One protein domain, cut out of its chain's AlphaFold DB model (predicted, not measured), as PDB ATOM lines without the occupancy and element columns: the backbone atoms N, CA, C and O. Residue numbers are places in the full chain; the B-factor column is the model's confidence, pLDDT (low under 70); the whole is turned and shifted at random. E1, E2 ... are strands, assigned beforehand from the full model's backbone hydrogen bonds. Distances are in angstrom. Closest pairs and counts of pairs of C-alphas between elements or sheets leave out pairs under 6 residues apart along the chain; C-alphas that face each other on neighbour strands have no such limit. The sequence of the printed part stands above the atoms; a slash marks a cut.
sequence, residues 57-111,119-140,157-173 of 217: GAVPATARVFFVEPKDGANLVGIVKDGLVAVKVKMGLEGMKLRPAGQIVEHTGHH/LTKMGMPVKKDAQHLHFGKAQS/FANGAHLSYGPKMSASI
ATOM      1  N   GLY A  57     183.172 194.144 127.963       66.00
ATOM      2  CA  GLY A  57     182.723 195.547 128.062       66.00
ATOM      3  C   GLY A  57     182.748 196.324 126.740       66.00
ATOM      4  O   GLY A  57     183.170 195.815 125.703       66.00
ATOM      5  N   ALA A  58     182.219 197.554 126.736       79.44
ATOM      6  CA  ALA A  58     182.144 198.387 125.530       79.44
ATOM      7  C   ALA A  58     183.543 198.738 125.007       79.44
ATOM      8  O   ALA A  58     184.342 199.334 125.724       79.44
ATOM      9  N   VAL A  59     183.843 198.401 123.748       88.50
ATOM     10  CA  VAL A  59     185.075 198.861 123.089       88.50
ATOM     11  C   VAL A  59     185.057 200.396 123.053       88.50
ATOM     12  O   VAL A  59     184.087 200.958 122.533       88.50
ATOM     13  N   PRO A  60     186.085 201.087 123.587       91.50
ATOM     14  CA  PRO A  60     186.148 202.543 123.533       91.50
ATOM     15  C   PRO A  60     186.094 203.041 122.087       91.50
ATOM     16  O   PRO A  60     186.720 202.457 121.208       91.50
ATOM     17  N   ALA A  61     185.386 204.143 121.827       89.94
ATOM     18  CA  ALA A  61     185.236 204.673 120.466       89.94
ATOM     19  C   ALA A  61     186.572 205.088 119.819       89.94
ATOM     20  O   ALA A  61     186.690 205.106 118.599       89.94
ATOM     21  N   THR A  62     187.574 205.411 120.639       91.50
ATOM     22  CA  THR A  62     188.935 205.755 120.210       91.50
ATOM     23  C   THR A  62     189.848 204.538 120.058       91.50
ATOM     24  O   THR A  62     190.988 204.692 119.625       91.50
ATOM     25  N   ALA A  63     189.390 203.337 120.429       97.31
ATOM     26  CA  ALA A  63     190.209 202.140 120.351       97.31
ATOM     27  C   ALA A  63     190.349 201.661 118.907       97.31
ATOM     28  O   ALA A  63     189.377 201.606 118.153       97.31
ATOM     29  N   ARG A  64     191.574 201.296 118.531       98.44
ATOM     30  CA  ARG A  64     191.880 200.755 117.206       98.44
ATOM     31  C   ARG A  64     193.149 199.922 117.231       98.44
ATOM     32  O   ARG A  64     194.021 200.116 118.076       98.44
ATOM     33  N   VAL A  65     193.261 199.036 116.252       98.75
ATOM     34  CA  VAL A  65     194.514 198.369 115.887       98.75
ATOM     35  C   VAL A  65     194.952 198.843 114.514       98.75
ATOM     36  O   VAL A  65     194.128 199.288 113.718       98.75
ATOM     37  N   PHE A  66     196.244 198.766 114.232       98.81
ATOM     38  CA  PHE A  66     196.800 199.151 112.937       98.81
ATOM     39  C   PHE A  66     198.139 198.459 112.701       98.81
ATOM     40  O   PHE A  66     198.818 198.059 113.646       98.81
ATOM     41  N   PHE A  67     198.544 198.339 111.440       98.88
ATOM     42  CA  PHE A  67     199.901 197.923 111.112       98.88
ATOM     43  C   PHE A  67     200.846 199.123 111.208       98.88
ATOM     44  O   PHE A  67     200.684 200.139 110.527       98.88
ATOM     45  N   VAL A  68     201.854 199.008 112.070       98.75
ATOM     46  CA  VAL A  68     203.000 199.921 112.067       98.75
ATOM     47  C   VAL A  68     203.845 199.607 110.835       98.75
ATOM     48  O   VAL A  68     204.123 200.514 110.051       98.75
ATOM     49  N   GLU A  69     204.156 198.328 110.627       98.00
ATOM     50  CA  GLU A  69     204.813 197.775 109.442       98.00
ATOM     51  C   GLU A  69     204.233 196.376 109.150       98.00
ATOM     52  O   GLU A  69     203.904 195.653 110.093       98.00
ATOM     53  N   PRO A  70     204.129 195.948 107.884       98.31
ATOM     54  CA  PRO A  70     204.305 196.744 106.671       98.31
ATOM     55  C   PRO A  70     203.162 197.758 106.476       98.31
ATOM     56  O   PRO A  70     202.129 197.689 107.137       98.31
ATOM     57  N   LYS A  71     203.368 198.740 105.593       98.44
ATOM     58  CA  LYS A  71     202.311 199.682 105.192       98.44
ATOM     59  C   LYS A  71     201.417 199.066 104.117       98.44
ATOM     60  O   LYS A  71     201.823 198.131 103.429       98.44
ATOM     61  N   ASP A  72     200.219 199.621 103.970       98.69
ATOM     62  CA  ASP A  72     199.329 199.260 102.871       98.69
ATOM     63  C   ASP A  72     199.997 199.499 101.510       98.69
ATOM     64  O   ASP A  72     200.705 200.487 101.316       98.69
ATOM     65  N   GLY A  73     199.823 198.550 100.594       98.25
ATOM     66  CA  GLY A  73     200.458 198.526  99.279       98.25
ATOM     67  C   GLY A  73     201.940 198.132  99.263       98.25
ATOM     68  O   GLY A  73     202.557 198.182  98.199       98.25
ATOM     69  N   ALA A  74     202.542 197.742 100.393       98.25
ATOM     70  CA  ALA A  74     203.972 197.433 100.440       98.25
ATOM     71  C   ALA A  74     204.364 196.257  99.523       98.25
ATOM     72  O   ALA A  74     203.690 195.223  99.483       98.25
ATOM     73  N   ASN A  75     205.506 196.399  98.841       97.88
ATOM     74  CA  ASN A  75     206.179 195.305  98.143       97.88
ATOM     75  C   ASN A  75     207.310 194.758  99.024       97.88
ATOM     76  O   ASN A  75     208.257 195.472  99.351       97.88
ATOM     77  N   LEU A  76     207.189 193.499  99.425       97.44
ATOM     78  CA  LEU A  76     208.036 192.833 100.403       97.44
ATOM     79  C   LEU A  76     208.884 191.794  99.680       97.44
ATOM     80  O   LEU A  76     208.376 190.770  99.226       97.44
ATOM     81  N   VAL A  77     210.178 192.073  99.554       96.56
ATOM     82  CA  VAL A  77     211.124 191.205  98.851       96.56
ATOM     83  C   VAL A  77     211.891 190.368  99.865       96.56
ATOM     84  O   VAL A  77     212.440 190.909 100.823       96.56
ATOM     85  N   GLY A  78     211.970 189.056  99.651       95.00
ATOM     86  CA  GLY A  78     212.748 188.188 100.530       95.00
ATOM     87  C   GLY A  78     213.103 186.843  99.914       95.00
ATOM     88  O   GLY A  78     212.551 186.428  98.897       95.00
ATOM     89  N   ILE A  79     214.070 186.166 100.528       94.94
ATOM     90  CA  ILE A  79     214.535 184.850 100.085       94.94
ATOM     91  C   ILE A  79     213.436 183.821 100.342       94.94
ATOM     92  O   ILE A  79     212.909 183.736 101.452       94.94
ATOM     93  N   VAL A  80     213.122 183.020  99.325       95.81
ATOM     94  CA  VAL A  80     212.155 181.927  99.449       95.81
ATOM     95  C   VAL A  80     212.828 180.727 100.110       95.81
ATOM     96  O   VAL A  80     213.827 180.215  99.607       95.81
ATOM     97  N   LYS A  81     212.260 180.259 101.220       95.56
ATOM     98  CA  LYS A  81     212.611 179.000 101.888       95.56
ATOM     99  C   LYS A  81     211.345 178.166 102.018       95.56
ATOM    100  O   LYS A  81     210.328 178.676 102.478       95.56
ATOM    101  N   ASP A  82     211.382 176.925 101.538       95.06
ATOM    102  CA  ASP A  82     210.227 176.011 101.532       95.06
ATOM    103  C   ASP A  82     208.951 176.621 100.913       95.06
ATOM    104  O   ASP A  82     207.827 176.380 101.349       95.06
ATOM    105  N   GLY A  83     209.126 177.456  99.882       94.88
ATOM    106  CA  GLY A  83     208.025 178.142  99.197       94.88
ATOM    107  C   GLY A  83     207.455 179.356  99.940       94.88
ATOM    108  O   GLY A  83     206.453 179.917  99.493       94.88
ATOM    109  N   LEU A  84     208.074 179.781 101.044       97.12
ATOM    110  CA  LEU A  84     207.638 180.903 101.871       97.12
ATOM    111  C   LEU A  84     208.723 181.978 101.982       97.12
ATOM    112  O   LEU A  84     209.918 181.703 101.945       97.12
ATOM    113  N   VAL A  85     208.284 183.218 102.155       97.75
ATOM    114  CA  VAL A  85     209.099 184.388 102.465       97.75
ATOM    115  C   VAL A  85     208.745 184.842 103.870       97.75
ATOM    116  O   VAL A  85     207.569 184.957 104.227       97.75
ATOM    117  N   ALA A  86     209.776 185.096 104.664       97.75
ATOM    118  CA  ALA A  86     209.624 185.609 106.009       97.75
ATOM    119  C   ALA A  86     209.396 187.130 105.965       97.75
ATOM    120  O   ALA A  86     210.149 187.873 105.334       97.75
ATOM    121  N   VAL A  87     208.319 187.583 106.598       98.19
ATOM    122  CA  VAL A  87     207.853 188.968 106.599       98.19
ATOM    123  C   VAL A  87     207.760 189.445 108.037       98.19
ATOM    124  O   VAL A  87     206.998 188.904 108.838       98.19
ATOM    125  N   LYS A  88     208.512 190.496 108.366       98.38
ATOM    126  CA  LYS A  88     208.391 191.163 109.662       98.38
ATOM    127  C   LYS A  88     207.124 192.007 109.698       98.38
ATOM    128  O   LYS A  88     206.861 192.782 108.781       98.38
ATOM    129  N   VAL A  89     206.374 191.874 110.782       98.62
ATOM    130  CA  VAL A  89     205.175 192.658 111.065       98.62
ATOM    131  C   VAL A  89     205.312 193.337 112.418       98.62
ATOM    132  O   VAL A  89     205.808 192.748 113.378       98.62
ATOM    133  N   LYS A  90     204.836 194.577 112.491       98.81
ATOM    134  CA  LYS A  90     204.702 195.365 113.711       98.81
ATOM    135  C   LYS A  90     203.270 195.862 113.818       98.81
ATOM    136  O   LYS A  90     202.731 196.465 112.890       98.81
ATOM    137  N   MET A  91     202.655 195.602 114.956       98.81
ATOM    138  CA  MET A  91     201.241 195.789 115.242       98.81
ATOM    139  C   MET A  91     201.090 196.862 116.315       98.81
ATOM    140  O   MET A  91     201.762 196.836 117.345       98.81
ATOM    141  N   GLY A  92     200.205 197.814 116.050       98.56
ATOM    142  CA  GLY A  92     199.835 198.883 116.960       98.56
ATOM    143  C   GLY A  92     198.476 198.638 117.605       98.56
ATOM    144  O   GLY A  92     197.592 197.995 117.026       98.56
ATOM    145  N   LEU A  93     198.311 199.197 118.800       98.69
ATOM    146  CA  LEU A  93     197.065 199.243 119.555       98.69
ATOM    147  C   LEU A  93     196.948 200.616 120.224       98.69
ATOM    148  O   LEU A  93     197.883 201.069 120.878       98.69
ATOM    149  N   GLU A  94     195.783 201.241 120.106       98.44
ATOM    150  CA  GLU A  94     195.414 202.464 120.822       98.44
ATOM    151  C   GLU A  94     194.078 202.261 121.549       98.44
ATOM    152  O   GLU A  94     193.255 201.442 121.137       98.44
ATOM    153  N   GLY A  95     193.865 202.987 122.652       96.75
ATOM    154  CA  GLY A  95     192.613 202.976 123.426       96.75
ATOM    155  C   GLY A  95     192.342 201.713 124.261       96.75
ATOM    156  O   GLY A  95     191.377 201.687 125.019       96.75
ATOM    157  N   MET A  96     193.187 200.683 124.169       97.06
ATOM    158  CA  MET A  96     193.120 199.438 124.950       97.06
ATOM    159  C   MET A  96     194.534 198.958 125.311       97.06
ATOM    160  O   MET A  96     195.525 199.541 124.871       97.06
ATOM    161  N   LYS A  97     194.646 197.897 126.121       97.69
ATOM    162  CA  LYS A  97     195.939 197.338 126.555       97.69
ATOM    163  C   LYS A  97     196.186 195.934 126.012       97.69
ATOM    164  O   LYS A  97     195.290 195.092 125.979       97.69
ATOM    165  N   LEU A  98     197.439 195.662 125.668       98.19
ATOM    166  CA  LEU A  98     197.890 194.313 125.351       98.19
ATOM    167  C   LEU A  98     197.956 193.448 126.619       98.19
ATOM    168  O   LEU A  98     198.458 193.877 127.657       98.19
ATOM    169  N   ARG A  99     197.428 192.226 126.536       97.94
ATOM    170  CA  ARG A  99     197.419 191.219 127.601       97.94
ATOM    171  C   ARG A  99     197.460 189.816 126.984       97.94
ATOM    172  O   ARG A  99     196.740 189.571 126.016       97.94
ATOM    173  N   PRO A 100     198.256 188.885 127.538       98.31
ATOM    174  CA  PRO A 100     198.250 187.506 127.077       98.31
ATOM    175  C   PRO A 100     196.855 186.870 127.126       98.31
ATOM    176  O   PRO A 100     196.001 187.251 127.931       98.31
ATOM    177  N   ALA A 101     196.642 185.870 126.276       97.25
ATOM    178  CA  ALA A 101     195.476 185.008 126.320       97.25
ATOM    179  C   ALA A 101     195.358 184.301 127.685       97.25
ATOM    180  O   ALA A 101     196.343 184.096 128.396       97.25
ATOM    181  N   GLY A 102     194.135 183.917 128.043       96.44
ATOM    182  CA  GLY A 102     193.770 183.372 129.344       96.44
ATOM    183  C   GLY A 102     192.692 184.228 129.997       96.44
ATOM    184  O   GLY A 102     191.545 184.248 129.551       96.44
ATOM    185  N   GLN A 103     193.053 184.940 131.064       94.31
ATOM    186  CA  GLN A 103     192.095 185.729 131.834       94.31
ATOM    187  C   GLN A 103     191.453 186.835 130.986       94.31
ATOM    188  O   GLN A 103     192.143 187.653 130.376       94.31
ATOM    189  N   ILE A 104     190.123 186.894 131.015       94.62
ATOM    190  CA  ILE A 104     189.353 187.973 130.404       94.62
ATOM    191  C   ILE A 104     189.389 189.178 131.346       94.62
ATOM    192  O   ILE A 104     188.919 189.097 132.477       94.62
ATOM    193  N   VAL A 105     189.960 190.284 130.873       93.81
ATOM    194  CA  VAL A 105     190.002 191.566 131.586       93.81
ATOM    195  C   VAL A 105     189.499 192.650 130.642       93.81
ATOM    196  O   VAL A 105     189.872 192.663 129.463       93.81
ATOM    197  N   GLU A 106     188.652 193.537 131.156       91.75
ATOM    198  CA  GLU A 106     188.054 194.622 130.378       91.75
ATOM    199  C   GLU A 106     189.110 195.497 129.705       91.75
ATOM    200  O   GLU A 106     190.183 195.748 130.255       91.75
ATOM    201  N   HIS A 107     188.807 195.948 128.487       93.88
ATOM    202  CA  HIS A 107     189.695 196.790 127.679       93.88
ATOM    203  C   HIS A 107     191.094 196.198 127.431       93.88
ATOM    204  O   HIS A 107     192.054 196.932 127.170       93.88
ATOM    205  N   THR A 108     191.218 194.867 127.475       97.00
ATOM    206  CA  THR A 108     192.472 194.164 127.181       97.00
ATOM    207  C   THR A 108     192.309 193.036 126.173       97.00
ATOM    208  O   THR A 108     191.207 192.535 125.931       97.00
ATOM    209  N   GLY A 109     193.419 192.605 125.589       97.62
ATOM    210  CA  GLY A 109     193.412 191.498 124.649       97.62
ATOM    211  C   GLY A 109     194.738 191.317 123.937       97.62
ATOM    212  O   GLY A 109     195.765 191.844 124.361       97.62
ATOM    213  N   HIS A 110     194.702 190.597 122.827       98.75
ATOM    214  CA  HIS A 110     195.875 190.321 122.014       98.75
ATOM    215  C   HIS A 110     195.555 190.326 120.517       98.75
ATOM    216  O   HIS A 110     194.397 190.271 120.091       98.75
ATOM    217  N   HIS A 111     196.616 190.418 119.720       98.81
ATOM    218  CA  HIS A 111     196.532 190.508 118.272       98.81
ATOM    219  C   HIS A 111     196.332 189.143 117.606       98.81
ATOM    220  O   HIS A 111     196.806 188.107 118.078       98.81
ATOM    221  N   LEU A 119     187.068 188.767 108.245       98.44
ATOM    222  CA  LEU A 119     187.163 189.166 109.645       98.44
ATOM    223  C   LEU A 119     186.231 188.345 110.546       98.44
ATOM    224  O   LEU A 119     185.042 188.169 110.268       98.44
ATOM    225  N   THR A 120     186.732 187.947 111.718       97.94
ATOM    226  CA  THR A 120     185.897 187.282 112.726       97.94
ATOM    227  C   THR A 120     184.897 188.275 113.320       97.94
ATOM    228  O   THR A 120     185.264 189.369 113.759       97.94
ATOM    229  N   LYS A 121     183.617 187.889 113.362       97.00
ATOM    230  CA  LYS A 121     182.531 188.696 113.942       97.00
ATOM    231  C   LYS A 121     182.729 188.912 115.445       97.00
ATOM    232  O   LYS A 121     183.344 188.097 116.124       97.00
ATOM    233  N   MET A 122     182.153 189.993 115.969       95.38
ATOM    234  CA  MET A 122     182.207 190.305 117.401       95.38
ATOM    235  C   MET A 122     181.664 189.146 118.247       95.38
ATOM    236  O   MET A 122     180.631 188.566 117.916       95.38
ATOM    237  N   GLY A 123     182.369 188.820 119.330       94.81
ATOM    238  CA  GLY A 123     182.015 187.752 120.264       94.81
ATOM    239  C   GLY A 123     182.248 186.335 119.733       94.81
ATOM    240  O   GLY A 123     182.090 185.379 120.487       94.81
ATOM    241  N   MET A 124     182.643 186.176 118.465       97.00
ATOM    242  CA  MET A 124     182.952 184.868 117.895       97.00
ATOM    243  C   MET A 124     184.421 184.506 118.138       97.00
ATOM    244  O   MET A 124     185.281 185.394 118.116       97.00
ATOM    245  N   PRO A 125     184.728 183.216 118.356       97.50
ATOM    246  CA  PRO A 125     186.102 182.762 118.484       97.50
ATOM    247  C   PRO A 125     186.850 182.943 117.163       97.50
ATOM    248  O   PRO A 125     186.332 182.597 116.098       97.50
ATOM    249  N   VAL A 126     188.080 183.449 117.242       98.00
ATOM    250  CA  VAL A 126     189.007 183.423 116.106       98.00
ATOM    251  C   VAL A 126     189.327 181.958 115.784       98.00
ATOM    252  O   VAL A 126     189.595 181.157 116.685       98.00
ATOM    253  N   LYS A 127     189.233 181.577 114.504       98.00
ATOM    254  CA  LYS A 127     189.483 180.193 114.070       98.00
ATOM    255  C   LYS A 127     190.937 179.816 114.327       98.00
ATOM    256  O   LYS A 127     191.809 180.661 114.210       98.00
ATOM    257  N   LYS A 128     191.205 178.541 114.612       96.06
ATOM    258  CA  LYS A 128     192.565 178.001 114.774       96.06
ATOM    259  C   LYS A 128     192.971 177.212 113.538       96.06
ATOM    260  O   LYS A 128     192.801 175.997 113.493       96.06
ATOM    261  N   ASP A 129     193.489 177.912 112.541       97.62
ATOM    262  CA  ASP A 129     193.972 177.329 111.292       97.62
ATOM    263  C   ASP A 129     195.184 178.114 110.754       97.62
ATOM    264  O   ASP A 129     195.655 179.064 111.380       97.62
ATOM    265  N   ALA A 130     195.707 177.709 109.594       96.56
ATOM    266  CA  ALA A 130     196.896 178.314 108.993       96.56
ATOM    267  C   ALA A 130     196.702 179.768 108.514       96.56
ATOM    268  O   ALA A 130     197.686 180.471 108.304       96.56
ATOM    269  N   GLN A 131     195.460 180.221 108.322       98.19
ATOM    270  CA  GLN A 131     195.151 181.586 107.890       98.19
ATOM    271  C   GLN A 131     194.948 182.542 109.069       98.19
ATOM    272  O   GLN A 131     194.909 183.749 108.855       98.19
ATOM    273  N   HIS A 132     194.823 182.028 110.295       98.62
ATOM    274  CA  HIS A 132     194.585 182.812 111.505       98.62
ATOM    275  C   HIS A 132     195.775 182.674 112.457       98.62
ATOM    276  O   HIS A 132     195.870 181.750 113.269       98.62
ATOM    277  N   LEU A 133     196.707 183.618 112.377       98.62
ATOM    278  CA  LEU A 133     197.887 183.652 113.232       98.62
ATOM    279  C   LEU A 133     197.536 184.273 114.588       98.62
ATOM    280  O   LEU A 133     196.931 185.342 114.645       98.62
ATOM    281  N   HIS A 134     197.925 183.606 115.677       98.44
ATOM    282  CA  HIS A 134     197.579 184.001 117.046       98.44
ATOM    283  C   HIS A 134     198.795 184.561 117.781       98.44
ATOM    284  O   HIS A 134     199.795 183.866 117.969       98.44
ATOM    285  N   PHE A 135     198.673 185.783 118.296       98.50
ATOM    286  CA  PHE A 135     199.709 186.443 119.093       98.50
ATOM    287  C   PHE A 135     199.294 186.516 120.568       98.50
ATOM    288  O   PHE A 135     199.303 187.565 121.211       98.50
ATOM    289  N   GLY A 136     198.921 185.356 121.117       97.12
ATOM    290  CA  GLY A 136     198.370 185.196 122.467       97.12
ATOM    291  C   GLY A 136     199.336 185.469 123.623       97.12
ATOM    292  O   GLY A 136     198.926 185.390 124.774       97.12
ATOM    293  N   LYS A 137     200.604 185.805 123.370       98.19
ATOM    294  CA  LYS A 137     201.561 186.255 124.397       98.19
ATOM    295  C   LYS A 137     201.675 187.781 124.441       98.19
ATOM    296  O   LYS A 137     202.656 188.287 124.971       98.19
ATOM    297  N   ALA A 138     200.684 188.491 123.895       97.94
ATOM    298  CA  ALA A 138     200.672 189.948 123.801       97.94
ATOM    299  C   ALA A 138     201.803 190.514 122.923       97.94
ATOM    300  O   ALA A 138     202.331 191.587 123.206       97.94
ATOM    301  N   GLN A 139     202.188 189.794 121.864       98.62
ATOM    302  CA  GLN A 139     203.229 190.272 120.955       98.62
ATOM    303  C   GLN A 139     202.729 191.460 120.128       98.62
ATOM    304  O   GLN A 139     201.645 191.392 119.552       98.62
ATOM    305  N   SER A 140     203.547 192.506 120.018       98.50
ATOM    306  CA  SER A 140     203.362 193.622 119.082       98.50
ATOM    307  C   SER A 140     204.225 193.482 117.827       98.50
ATOM    308  O   SER A 140     204.026 194.217 116.872       98.50
ATOM    309  N   PHE A 157     191.797 192.331 116.838       98.62
ATOM    310  CA  PHE A 157     191.949 192.225 118.289       98.62
ATOM    311  C   PHE A 157     190.909 191.287 118.910       98.62
ATOM    312  O   PHE A 157     189.730 191.319 118.546       98.62
ATOM    313  N   ALA A 158     191.324 190.489 119.895       98.25
ATOM    314  CA  ALA A 158     190.430 189.602 120.641       98.25
ATOM    315  C   ALA A 158     190.777 189.573 122.137       98.25
ATOM    316  O   ALA A 158     191.897 189.894 122.531       98.25
ATOM    317  N   ASN A 159     189.813 189.192 122.975       97.25
ATOM    318  CA  ASN A 159     189.988 189.137 124.429       97.25
ATOM    319  C   ASN A 159     190.819 187.916 124.884       97.25
ATOM    320  O   ASN A 159     191.271 187.107 124.075       97.25
ATOM    321  N   GLY A 160     190.977 187.738 126.202       96.94
ATOM    322  CA  GLY A 160     191.705 186.601 126.787       96.94
ATOM    323  C   GLY A 160     191.230 185.212 126.323       96.94
ATOM    324  O   GLY A 160     192.034 184.287 126.254       96.94
ATOM    325  N   ALA A 161     189.967 185.063 125.917       96.94
ATOM    326  CA  ALA A 161     189.395 183.810 125.425       96.94
ATOM    327  C   ALA A 161     189.425 183.666 123.888       96.94
ATOM    328  O   ALA A 161     188.774 182.771 123.353       96.94
ATOM    329  N   HIS A 162     190.176 184.514 123.176       97.69
ATOM    330  CA  HIS A 162     190.209 184.583 121.706       97.69
ATOM    331  C   HIS A 162     188.849 184.931 121.076       97.69
ATOM    332  O   HIS A 162     188.592 184.600 119.919       97.69
ATOM    333  N   LEU A 163     187.967 185.606 121.820       97.38
ATOM    334  CA  LEU A 163     186.714 186.121 121.273       97.38
ATOM    335  C   LEU A 163     186.970 187.493 120.656       97.38
ATOM    336  O   LEU A 163     187.422 188.415 121.340       97.38
ATOM    337  N   SER A 164     186.701 187.605 119.357       97.62
ATOM    338  CA  SER A 164     186.947 188.814 118.575       97.62
ATOM    339  C   SER A 164     186.160 190.001 119.133       97.62
ATOM    340  O   SER A 164     184.961 189.896 119.397       97.62
ATOM    341  N   TYR A 165     186.808 191.164 119.234       97.19
ATOM    342  CA  TYR A 165     186.129 192.444 119.483       97.19
ATOM    343  C   TYR A 165     185.368 192.958 118.240       97.19
ATOM    344  O   TYR A 165     184.726 194.006 118.271       97.19
ATOM    345  N   GLY A 166     185.391 192.190 117.150       95.75
ATOM    346  CA  GLY A 166     184.645 192.418 115.924       95.75
ATOM    347  C   GLY A 166     185.382 193.273 114.894       95.75
ATOM    348  O   GLY A 166     186.484 193.758 115.150       95.75
ATOM    349  N   PRO A 167     184.760 193.500 113.720       96.06
ATOM    350  CA  PRO A 167     185.375 194.244 112.617       96.06
ATOM    351  C   PRO A 167     185.791 195.683 112.957       96.06
ATOM    352  O   PRO A 167     186.699 196.223 112.340       96.06
ATOM    353  N   LYS A 168     185.174 196.313 113.967       95.62
ATOM    354  CA  LYS A 168     185.577 197.656 114.422       95.62
ATOM    355  C   LYS A 168     186.965 197.681 115.073       95.62
ATOM    356  O   LYS A 168     187.625 198.708 115.037       95.62
ATOM    357  N   MET A 169     187.409 196.556 115.634       98.00
ATOM    358  CA  MET A 169     188.756 196.372 116.184       98.00
ATOM    359  C   MET A 169     189.627 195.578 115.213       98.00
ATOM    360  O   MET A 169     190.273 194.593 115.583       98.00
ATOM    361  N   SER A 170     189.617 196.002 113.950       98.56
ATOM    362  CA  SER A 170     190.486 195.449 112.921       98.56
ATOM    363  C   SER A 170     190.976 196.506 111.939       98.56
ATOM    364  O   SER A 170     190.372 197.571 111.819       98.56
ATOM    365  N   ALA A 171     192.074 196.202 111.256       98.69
ATOM    366  CA  ALA A 171     192.622 196.992 110.163       98.69
ATOM    367  C   ALA A 171     193.233 196.057 109.120       98.69
ATOM    368  O   ALA A 171     193.921 195.101 109.482       98.69
ATOM    369  N   SER A 172     193.009 196.354 107.844       98.75
ATOM    370  CA  SER A 172     193.452 195.518 106.727       98.75
ATOM    371  C   SER A 172     194.428 196.279 105.842       98.75
ATOM    372  O   SER A 172     194.296 197.490 105.668       98.75
ATOM    373  N   ILE A 173     195.403 195.558 105.298       98.81
ATOM    374  CA  ILE A 173     196.367 196.056 104.316       98.81
ATOM    375  C   ILE A 173     196.533 195.038 103.188       98.81
ATOM    376  O   ILE A 173     196.521 193.827 103.419       98.81
TER     377      ILE A 173
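This is residues 57 to 111, 119 to 140 and 157 to 173 of the 217 residues of the protein "DUF4399 domain-containing protein" of Myxococcales bacterium (UniProt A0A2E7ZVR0). This domain has little regular structure: a loop-rich body has a two-stranded antiparallel sheet, E1 and E3, along one side, and E2 with the beginning of E3 makes an arm whose tip, residues 79 to 84, stands free. The printed part has 94 residues, no named helix and six strands, E1 to E6 in order, holding 33 residues: all strand. It is compact, radius of gyration of the C-alphas 14.2 A, yet elongated, spanning 43 by 26 by 21 A.

Start at E1, residues 64 to 69, antiparallel to E3, residues 84 to 94; N 68 and O 90 are 2.8 A apart. The closest C-alphas of E2, residues 75 to 78, and E3 are Gly 78 and Val 85, 5.6 A; of E4, residues 108 to 111, and E5, residues 132 to 135, His 111 and Phe 135, 5.2 A; of E1 and E6, residues 170 to 173, Phe 66 and Ala 171, 5.5 A.

Find C-alpha 64 at (191.880, 200.755, 117.206); E1 runs 15.4 A. E3 runs 31.2 A from (207.638, 180.903, 101.871).

Cuts follow residues 111 and 140, with C-alpha gaps of 12.8 A and 11.5 A. E3 to E4 is a long link. Residue 57 is under pLDDT 70.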